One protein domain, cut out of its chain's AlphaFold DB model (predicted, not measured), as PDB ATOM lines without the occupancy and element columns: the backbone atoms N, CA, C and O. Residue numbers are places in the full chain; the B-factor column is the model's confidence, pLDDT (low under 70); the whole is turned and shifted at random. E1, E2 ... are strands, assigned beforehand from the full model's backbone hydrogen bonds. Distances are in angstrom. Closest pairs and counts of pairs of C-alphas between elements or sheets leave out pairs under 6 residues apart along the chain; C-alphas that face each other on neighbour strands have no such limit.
ATOM      1  N   LEU A  12      16.777  20.195 -19.392       85.25
ATOM      2  CA  LEU A  12      17.055  21.536 -19.887       85.25
ATOM      3  C   LEU A  12      18.572  21.732 -19.970       85.25
ATOM      4  O   LEU A  12      19.265  21.725 -18.951       85.25
ATOM      5  N   GLY A  13      19.087  21.907 -21.183       87.81
ATOM      6  CA  GLY A  13      20.455  22.342 -21.435       87.81
ATOM      7  C   GLY A  13      20.527  23.865 -21.510       87.81
ATOM      8  O   GLY A  13      19.697  24.494 -22.165       87.81
ATOM      9  N   ILE A  14      21.514  24.463 -20.853       88.56
ATOM     10  CA  ILE A  14      21.738  25.910 -20.842       88.56
ATOM     11  C   ILE A  14      23.114  26.197 -21.435       88.56
ATOM     12  O   ILE A  14      24.115  25.582 -21.054       88.56
ATOM     13  N   PHE A  15      23.146  27.122 -22.391       90.12
ATOM     14  CA  PHE A  15      24.326  27.472 -23.170       90.12
ATOM     15  C   PHE A  15      24.483  28.987 -23.236       90.12
ATOM     16  O   PHE A  15      23.495  29.713 -23.315       90.12
ATOM     17  N   GLU A  16      25.724  29.453 -23.244       90.44
ATOM     18  CA  GLU A  16      26.075  30.842 -23.529       90.44
ATOM     19  C   GLU A  16      26.185  31.057 -25.046       90.44
ATOM     20  O   GLU A  16      26.769  30.218 -25.739       90.44
ATOM     21  N   GLY A  17      25.647  32.174 -25.545       88.56
ATOM     22  CA  GLY A  17      25.736  32.587 -26.952       88.56
ATOM     23  C   GLY A  17      24.561  32.148 -27.828       88.56
ATOM     24  O   GLY A  17      23.623  31.493 -27.365       88.56
ATOM     25  N   THR A  18      24.617  32.516 -29.112       84.38
ATOM     26  CA  THR A  18      23.617  32.192 -30.145       84.38
ATOM     27  C   THR A  18      24.272  31.764 -31.476       84.38
ATOM     28  O   THR A  18      25.486  31.852 -31.656       84.38
ATOM     29  N   ALA A  19      23.475  31.243 -32.420       73.50
ATOM     30  CA  ALA A  19      23.856  31.044 -33.832       73.50
ATOM     31  C   ALA A  19      25.148  30.229 -34.110       73.50
ATOM     32  O   ALA A  19      25.899  30.530 -35.035       73.50
ATOM     33  N   GLY A  20      25.389  29.159 -33.345       74.62
ATOM     34  CA  GLY A  20      26.501  28.222 -33.576       74.62
ATOM     35  C   GLY A  20      27.771  28.505 -32.767       74.62
ATOM     36  O   GLY A  20      28.660  27.659 -32.738       74.62
ATOM     37  N   ALA A  21      27.831  29.625 -32.042       86.44
ATOM     38  CA  ALA A  21      28.857  29.908 -31.037       86.44
ATOM     39  C   ALA A  21      28.327  29.580 -29.630       86.44
ATOM     40  O   ALA A  21      28.199  30.456 -28.780       86.44
ATOM     41  N   LEU A  22      27.950  28.318 -29.411       90.56
ATOM     42  CA  LEU A  22      27.329  27.872 -28.162       90.56
ATOM     43  C   LEU A  22      28.368  27.289 -27.206       90.56
ATOM     44  O   LEU A  22      29.028  26.301 -27.528       90.56
ATOM     45  N   THR A  23      28.458  27.851 -26.002       90.62
ATOM     46  CA  THR A  23      29.273  27.298 -24.909       90.62
ATOM     47  C   THR A  23      28.367  26.631 -23.884       90.62
ATOM     48  O   THR A  23      27.489  27.273 -23.321       90.62
ATOM     49  N   HIS A  24      28.555  25.336 -23.631       89.00
ATOM     50  CA  HIS A  24      27.729  24.602 -22.671       89.00
ATOM     51  C   HIS A  24      27.999  25.060 -21.230       89.00
ATOM     52  O   HIS A  24      29.122  24.930 -20.742       89.00
ATOM     53  N   ILE A  25      26.961  25.550 -20.546       88.81
ATOM     54  CA  ILE A  25      27.023  25.959 -19.136       88.81
ATOM     55  C   ILE A  25      26.626  24.786 -18.235       88.81
ATOM     56  O   ILE A  25      27.324  24.461 -17.274       88.81
ATOM     57  N   GLY A  26      25.511  24.122 -18.545       86.12
ATOM     58  CA  GLY A  26      25.034  23.006 -17.738       86.12
ATOM     59  C   GLY A  26      23.794  22.317 -18.288       86.12
ATOM     60  O   GLY A  26      23.005  22.903 -19.024       86.12
ATOM     61  N   GLN A  27      23.625  21.064 -17.867       86.50
ATOM     62  CA  GLN A  27      22.472  20.216 -18.149       86.50
ATOM     63  C   GLN A  27      21.730  19.984 -16.837       86.50
ATOM     64  O   GLN A  27      22.353  19.630 -15.829       86.50
ATOM     65  N   PHE A  28      20.414  20.165 -16.854       82.75
ATOM     66  CA  PHE A  28      19.608  20.048 -15.657       82.75
ATOM     67  C   PHE A  28      18.325  19.256 -15.873       82.75
ATOM     68  O   PHE A  28      17.636  19.419 -16.872       82.75
ATOM     69  N   CYS A  29      17.961  18.445 -14.889       80.06
ATOM     70  CA  CYS A  29      16.700  17.719 -14.864       80.06
ATOM     71  C   CYS A  29      16.211  17.529 -13.418       80.06
ATOM     72  O   CYS A  29      16.890  17.888 -12.444       80.06
ATOM     73  N   GLY A  30      14.998  16.995 -13.275       77.06
ATOM     74  CA  GLY A  30      14.334  16.782 -11.986       77.06
ATOM     75  C   GLY A  30      13.323  17.877 -11.632       77.06
ATOM     76  O   GLY A  30      12.801  18.557 -12.506       77.06
ATOM     77  N   ILE A  31      13.006  17.996 -10.341       73.38
ATOM     78  CA  ILE A  31      11.940  18.881  -9.820       73.38
ATOM     79  C   ILE A  31      12.460  20.090  -9.033       73.38
ATOM     80  O   ILE A  31      11.683  20.908  -8.555       73.38
ATOM     81  N   HIS A  32      13.773  20.175  -8.838       73.62
ATOM     82  CA  HIS A  32      14.396  21.295  -8.140       73.62
ATOM     83  C   HIS A  32      14.768  22.380  -9.144       73.62
ATOM     84  O   HIS A  32      15.082  22.043 -10.278       73.62
ATOM     85  N   ASN A  33      14.829  23.641  -8.718       74.69
ATOM     86  CA  ASN A  33      15.319  24.730  -9.567       74.69
ATOM     87  C   ASN A  33      16.851  24.668  -9.729       74.69
ATOM     88  O   ASN A  33      17.542  24.084  -8.868       74.69
ATOM     89  N   PRO A  34      17.397  25.197 -10.840       77.44
ATOM     90  CA  PRO A  34      18.835  25.352 -10.993       77.44
ATOM     91  C   PRO A  34      19.327  26.442 -10.035       77.44
ATOM     92  O   PRO A  34      18.546  27.296  -9.611       77.44
ATOM     93  N   PRO A  35      20.614  26.425  -9.654       81.00
ATOM     94  CA  PRO A  35      21.220  27.622  -9.088       81.00
ATOM     95  C   PRO A  35      21.142  28.775 -10.109       81.00
ATOM     96  O   PRO A  35      21.051  28.498 -11.304       81.00
ATOM     97  N   PRO A  36      21.213  30.046  -9.675       82.25
ATOM     98  CA  PRO A  36      21.268  31.179 -10.594       82.25
ATOM     99  C   PRO A  36      22.420  31.027 -11.593       82.25
ATOM    100  O   PRO A  36      23.555  30.755 -11.196       82.25
ATOM    101  N   ILE A  37      22.130  31.194 -12.883       84.50
ATOM    102  CA  ILE A  37      23.116  31.055 -13.964       84.50
ATOM    103  C   ILE A  37      23.381  32.418 -14.575       84.50
ATOM    104  O   ILE A  37      22.461  33.000 -15.136       84.50
ATOM    105  N   ALA A  38      24.626  32.887 -14.508       82.38
ATOM    106  CA  ALA A  38      25.069  34.130 -15.131       82.38
ATOM    107  C   ALA A  38      25.648  33.878 -16.537       82.38
ATOM    108  O   ALA A  38      26.438  32.952 -16.719       82.38
ATOM    109  N   SER A  39      25.274  34.713 -17.510       81.00
ATOM    110  CA  SER A  39      25.924  34.822 -18.825       81.00
ATOM    111  C   SER A  39      26.704  36.114 -18.930       81.00
ATOM    112  O   SER A  39      26.120  37.180 -18.758       81.00
ATOM    113  N   HIS A  40      27.977  36.018 -19.296       80.56
ATOM    114  CA  HIS A  40      28.899  37.155 -19.378       80.56
ATOM    115  C   HIS A  40      28.749  37.964 -20.674       80.56
ATOM    116  O   HIS A  40      29.257  39.082 -20.787       80.56
ATOM    117  N   ILE A  41      28.070  37.391 -21.671       81.25
ATOM    118  CA  ILE A  41      27.865  37.990 -23.000       81.25
ATOM    119  C   ILE A  41      26.411  38.398 -23.250       81.25
ATOM    120  O   ILE A  41      26.075  38.820 -24.351       81.25
ATOM    121  N   LYS A  42      25.547  38.299 -22.230       82.88
ATOM    122  CA  LYS A  42      24.106  38.628 -22.283       82.88
ATOM    123  C   LYS A  42      23.289  37.809 -23.279       82.88
ATOM    124  O   LYS A  42      22.160  38.162 -23.612       82.88
ATOM    125  N   GLU A  43      23.843  36.688 -23.714       85.69
ATOM    126  CA  GLU A  43      23.189  35.738 -24.596       85.69
ATOM    127  C   GLU A  43      23.148  34.378 -23.910       85.69
ATOM    128  O   GLU A  43      24.182  33.836 -23.504       85.69
ATOM    129  N   LEU A  44      21.939  33.841 -23.769       87.88
ATOM    130  CA  LEU A  44      21.684  32.500 -23.263       87.88
ATOM    131  C   LEU A  44      20.739  31.779 -24.213       87.88
ATOM    132  O   LEU A  44      19.680  32.299 -24.564       87.88
ATOM    133  N   THR A  45      21.108  30.557 -24.574       89.00
ATOM    134  CA  THR A  45      20.267  29.640 -25.336       89.00
ATOM    135  C   THR A  45      19.854  28.480 -24.438       89.00
ATOM    136  O   THR A  45      20.691  27.809 -23.830       89.00
ATOM    137  N   LEU A  46      18.544  28.247 -24.354       88.00
ATOM    138  CA  LEU A  46      17.938  27.169 -23.579       88.00
ATOM    139  C   LEU A  46      17.459  26.068 -24.534       88.00
ATOM    140  O   LEU A  46      16.645  26.324 -25.419       88.00
ATOM    141  N   PHE A  47      17.935  24.841 -24.329       87.19
ATOM    142  CA  PHE A  47      17.513  23.653 -25.069       87.19
ATOM    143  C   PHE A  47      16.680  22.750 -24.171       87.19
ATOM    144  O   PHE A  47      17.212  22.082 -23.286       87.19
ATOM    145  N   LEU A  48      15.373  22.718 -24.410       84.69
ATOM    146  CA  LEU A  48      14.487  21.756 -23.768       84.69
ATOM    147  C   LEU A  48      14.475  20.458 -24.586       84.69
ATOM    148  O   LEU A  48      14.025  20.462 -25.730       84.69
ATOM    149  N   ASN A  49      14.944  19.359 -23.993       81.44
ATOM    150  CA  ASN A  49      14.867  18.026 -24.585       81.44
ATOM    151  C   ASN A  49      13.950  17.134 -23.745       81.44
ATOM    152  O   ASN A  49      14.326  16.715 -22.652       81.44
ATOM    153  N   THR A  50      12.755  16.841 -24.253       77.19
ATOM    154  CA  THR A  50      11.754  16.009 -23.570       77.19
ATOM    155  C   THR A  50      11.317  14.861 -24.461       77.19
ATOM    156  O   THR A  50      11.106  15.060 -25.660       77.19
ATOM    157  N   ASP A  51      11.138  13.677 -23.884       75.38
ATOM    158  CA  ASP A  51      10.493  12.568 -24.570       75.38
ATOM    159  C   ASP A  51       8.957  12.651 -24.440       75.38
ATOM    160  O   ASP A  51       8.389  13.498 -23.748       75.38
ATOM    161  N   SER A  52       8.237  11.803 -25.172       70.19
ATOM    162  CA  SER A  52       6.770  11.827 -25.191       70.19
ATOM    163  C   SER A  52       6.115  11.222 -23.940       70.19
ATOM    164  O   SER A  52       4.885  11.150 -23.883       70.19
ATOM    165  N   LYS A  53       6.886  10.772 -22.938       63.75
ATOM    166  CA  LYS A  53       6.378   9.971 -21.815       63.75
ATOM    167  C   LYS A  53       5.904  10.787 -20.617       63.75
ATOM    168  O   LYS A  53       5.312  10.205 -19.709       63.75
ATOM    169  N   CYS A  54       6.054  12.112 -20.608       55.53
ATOM    170  CA  CYS A  54       5.525  12.934 -19.519       55.53
ATOM    171  C   CYS A  54       5.108  14.343 -19.990       55.53
ATOM    172  O   CYS A  54       5.863  15.303 -19.901       55.53
ATOM    173  N   MET A  55       3.855  14.488 -20.431       56.28
ATOM    174  CA  MET A  55       3.272  15.714 -21.020       56.28
ATOM    175  C   MET A  55       3.016  16.882 -20.034       56.28
ATOM    176  O   MET A  55       2.366  17.857 -20.399       56.28
ATOM    177  N   ALA A  56       3.468  16.798 -18.777       58.69
ATOM    178  CA  ALA A  56       3.007  17.682 -17.694       58.69
ATOM    179  C   ALA A  56       4.122  18.414 -16.924       58.69
ATOM    180  O   ALA A  56       3.894  18.863 -15.802       58.69
ATOM    181  N   LYS A  57       5.329  18.539 -17.489       65.94
ATOM    182  CA  LYS A  57       6.406  19.346 -16.893       65.94
ATOM    183  C   LYS A  57       6.613  20.610 -17.720       65.94
ATOM    184  O   LYS A  57       6.973  20.534 -18.889       65.94
ATOM    185  N   SER A  58       6.367  21.765 -17.113       69.00
ATOM    186  CA  SER A  58       6.694  23.075 -17.675       69.00
ATOM    187  C   SER A  58       7.895  23.667 -16.944       69.00
ATOM    188  O   SER A  58       8.197  23.290 -15.810       69.00
ATOM    189  N   PHE A  59       8.583  24.600 -17.596       74.12
ATOM    190  CA  PHE A  59       9.594  25.426 -16.953       74.12
ATOM    191  C   PHE A  59       9.176  26.892 -17.044       74.12
ATOM    192  O   PHE A  59       8.549  27.319 -18.015       74.12
ATOM    193  N   LEU A  60       9.520  27.653 -16.014       77.75
ATOM    194  CA  LEU A  60       9.472  29.107 -16.015       77.75
ATOM    195  C   LEU A  60      10.907  29.568 -15.812       77.75
ATOM    196  O   LEU A  60      11.561  29.113 -14.880       77.75
ATOM    197  N   ALA A  61      11.388  30.420 -16.707       77.00
ATOM    198  CA  ALA A  61      12.705  31.021 -16.605       77.00
ATOM    199  C   ALA A  61      12.516  32.522 -16.432       77.00
ATOM    200  O   ALA A  61      11.840  33.157 -17.245       77.00
ATOM    201  N   ASN A  62      13.095  33.082 -15.376       81.06
ATOM    202  CA  ASN A  62      13.143  34.523 -15.206       81.06
ATOM    203  C   ASN A  62      14.539  35.032 -15.566       81.06
ATOM    204  O   ASN A  62      15.526  34.576 -14.992       81.06
ATOM    205  N   CYS A  63      14.604  35.986 -16.493       75.94
ATOM    206  CA  CYS A  63      15.851  36.627 -16.889       75.94
ATOM    207  C   CYS A  63      15.942  38.009 -16.242       75.94
ATOM    208  O   CYS A  63      15.057  38.845 -16.431       75.94
ATOM    209  N   ALA A  64      17.031  38.270 -15.525       76.06
ATOM    210  CA  ALA A  64      17.367  39.604 -15.045       76.06
ATOM    211  C   ALA A  64      18.712  40.036 -15.636       76.06
ATOM    212  O   ALA A  64      19.682  39.282 -15.595       76.06
ATOM    213  N   SER A  65      18.770  41.253 -16.178       69.88
ATOM    214  CA  SER A  65      20.049  41.912 -16.447       69.88
ATOM    215  C   SER A  65      20.447  42.650 -15.182       69.88
ATOM    216  O   SER A  65      19.757  43.588 -14.772       69.88
ATOM    217  N   GLU A  66      21.557  42.256 -14.569       67.81
ATOM    218  CA  GLU A  66      22.154  43.073 -13.518       67.81
ATOM    219  C   GLU A  66      22.927  44.240 -14.157       67.81
ATOM    220  O   GLU A  66      23.055  44.340 -15.379       67.81
ATOM    221  N   ARG A  67      23.354  45.219 -13.350       61.50
ATOM    222  CA  ARG A  67      24.123  46.380 -13.845       61.50
ATOM    223  C   ARG A  67      25.572  45.995 -14.189       61.50
ATOM    224  O   ARG A  67      26.267  46.754 -14.862       61.50
ATOM    225  N   THR A  68      26.024  44.830 -13.729       54.94
ATOM    226  CA  THR A  68      27.195  44.128 -14.263       54.94
ATOM    227  C   THR A  68      26.805  43.501 -15.601       54.94
ATOM    228  O   THR A  68      25.629  43.412 -15.925       54.94
ATOM    229  N   HIS A  69      27.742  43.133 -16.465       57.06
ATOM    230  CA  HIS A  69      27.414  42.711 -17.834       57.06
ATOM    231  C   HIS A  69      26.741  41.322 -17.915       57.06
ATOM    232  O   HIS A  69      26.720  40.720 -18.983       57.06
ATOM    233  N   ASP A  70      26.141  40.862 -16.817       62.16
ATOM    234  CA  ASP A  70      25.690  39.503 -16.602       62.16
ATOM    235  C   ASP A  70      24.166  39.377 -16.753       62.16
ATOM    236  O   ASP A  70      23.393  40.201 -16.251       62.16
ATOM    237  N   THR A  71      23.718  38.335 -17.455       61.69
ATOM    238  CA  THR A  71      22.300  37.934 -17.495       61.69
ATOM    239  C   THR A  71      22.089  36.721 -16.611       61.69
ATOM    240  O   THR A  71      22.711  35.691 -16.856       61.69
ATOM    241  N   VAL A  72      21.213  36.838 -15.612       70.62
ATOM    242  CA  VAL A  72      20.916  35.759 -14.666       70.62
ATOM    243  C   VAL A  72      19.619  35.052 -15.045       70.62
ATOM    244  O   VAL A  72      18.593  35.713 -15.199       70.62
ATOM    245  N   VAL A  73      19.666  33.723 -15.158       68.94
ATOM    246  CA  VAL A  73      18.489  32.848 -15.289       68.94
ATOM    247  C   VAL A  73      18.268  32.082 -13.989       68.94
ATOM    248  O   VAL A  73      19.195  31.450 -13.473       68.94
ATOM    249  N   SER A  74      17.038  32.147 -13.476       61.69
ATOM    250  CA  SER A  74      16.561  31.458 -12.265       61.69
ATOM    251  C   SER A  74      15.211  30.791 -12.480       61.69
ATOM    252  O   SER A  74      14.382  31.436 -13.171       61.69
TER     253      SER A  74
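This is residues 12 to 74 of the 74 residues of the protein "CUB domain-containing protein" of Opisthorchis viverrini (UniProt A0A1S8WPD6). Two small three-stranded antiparallel sheets, E2-E1-E4 and E3-E6-E5, are shifted from each other along the long axis of a flat body, and few of their C-alphas come near each other. Beyond the far end of E4 a long loop, residues 50 to 62, swings out and returns to E5; its residues 51 to 56 stick out at one end of the body, and the turn of the hairpin E5 and E6 lies at the other. The printed part has 63 residues with six named strands, E1 to E6 in order along the chain, and no named helix; the class is all strand, though under half of the residues, 26 of 63, are in named elements. It is only just compact, close to loose, with a radius of gyration of the C-alphas of 12.6 A and spans of 40 by 25 by 13 A.

E1, residues 12 to 16, and E2, residues 23 to 28, form a hairpin, antiparallel at 159 degrees; N 14 and O 26 are within hydrogen-bond range at 2.8 A. On the other side of E1 is E4, residues 44 to 49, antiparallel at 157 degrees, with N 13 and O 47 at 2.8 A. In the second sheet, E3, residues 37 to 39, is the antiparallel neighbour of E6, residues 71 to 73, with N 39 and O 71 at 2.8 A. E5, residues 63 to 65, is the other neighbour of E6 and forms a hairpin with it, with N 72 and O 64 at 2.9 A. Between the sheets, the closest C-alphas of E1 and E3 are those of Glu 16 and Ser 39, 6.2 A apart, and those of E4 and E6 are Leu 44 and Thr 71, 7.9 A apart. E3 and E4 meet only through their link. E1 and E2 are apart from E5 and E6.

E1 begins at C-alpha 12, (17.055, 21.536, -19.887), and is 13.5 A long. E2 measures 15.2 A. E3 begins at C-alpha 37, (23.116, 31.055, -13.964). E4 is 16.1 A from first to last C-alpha. E3 and E5 measure 6.8 A each, and E6 measures 6.7 A, ending at C-alpha 73, (18.489, 32.848, -15.289).

The two C-alphas farthest apart are those of Lys 53 and Arg 67, 41.3 A. The printed part has no cut and ends at residue 74, the chain's last. The link from E4 to E5 is long, with 13 residues; those from E3 to E4 and from E5 to E6 are tight. The mean pLDDT of the printed part is 77.3, and residues 53 to 58, 65 to 71 and 73 to 74 of the model are under 70.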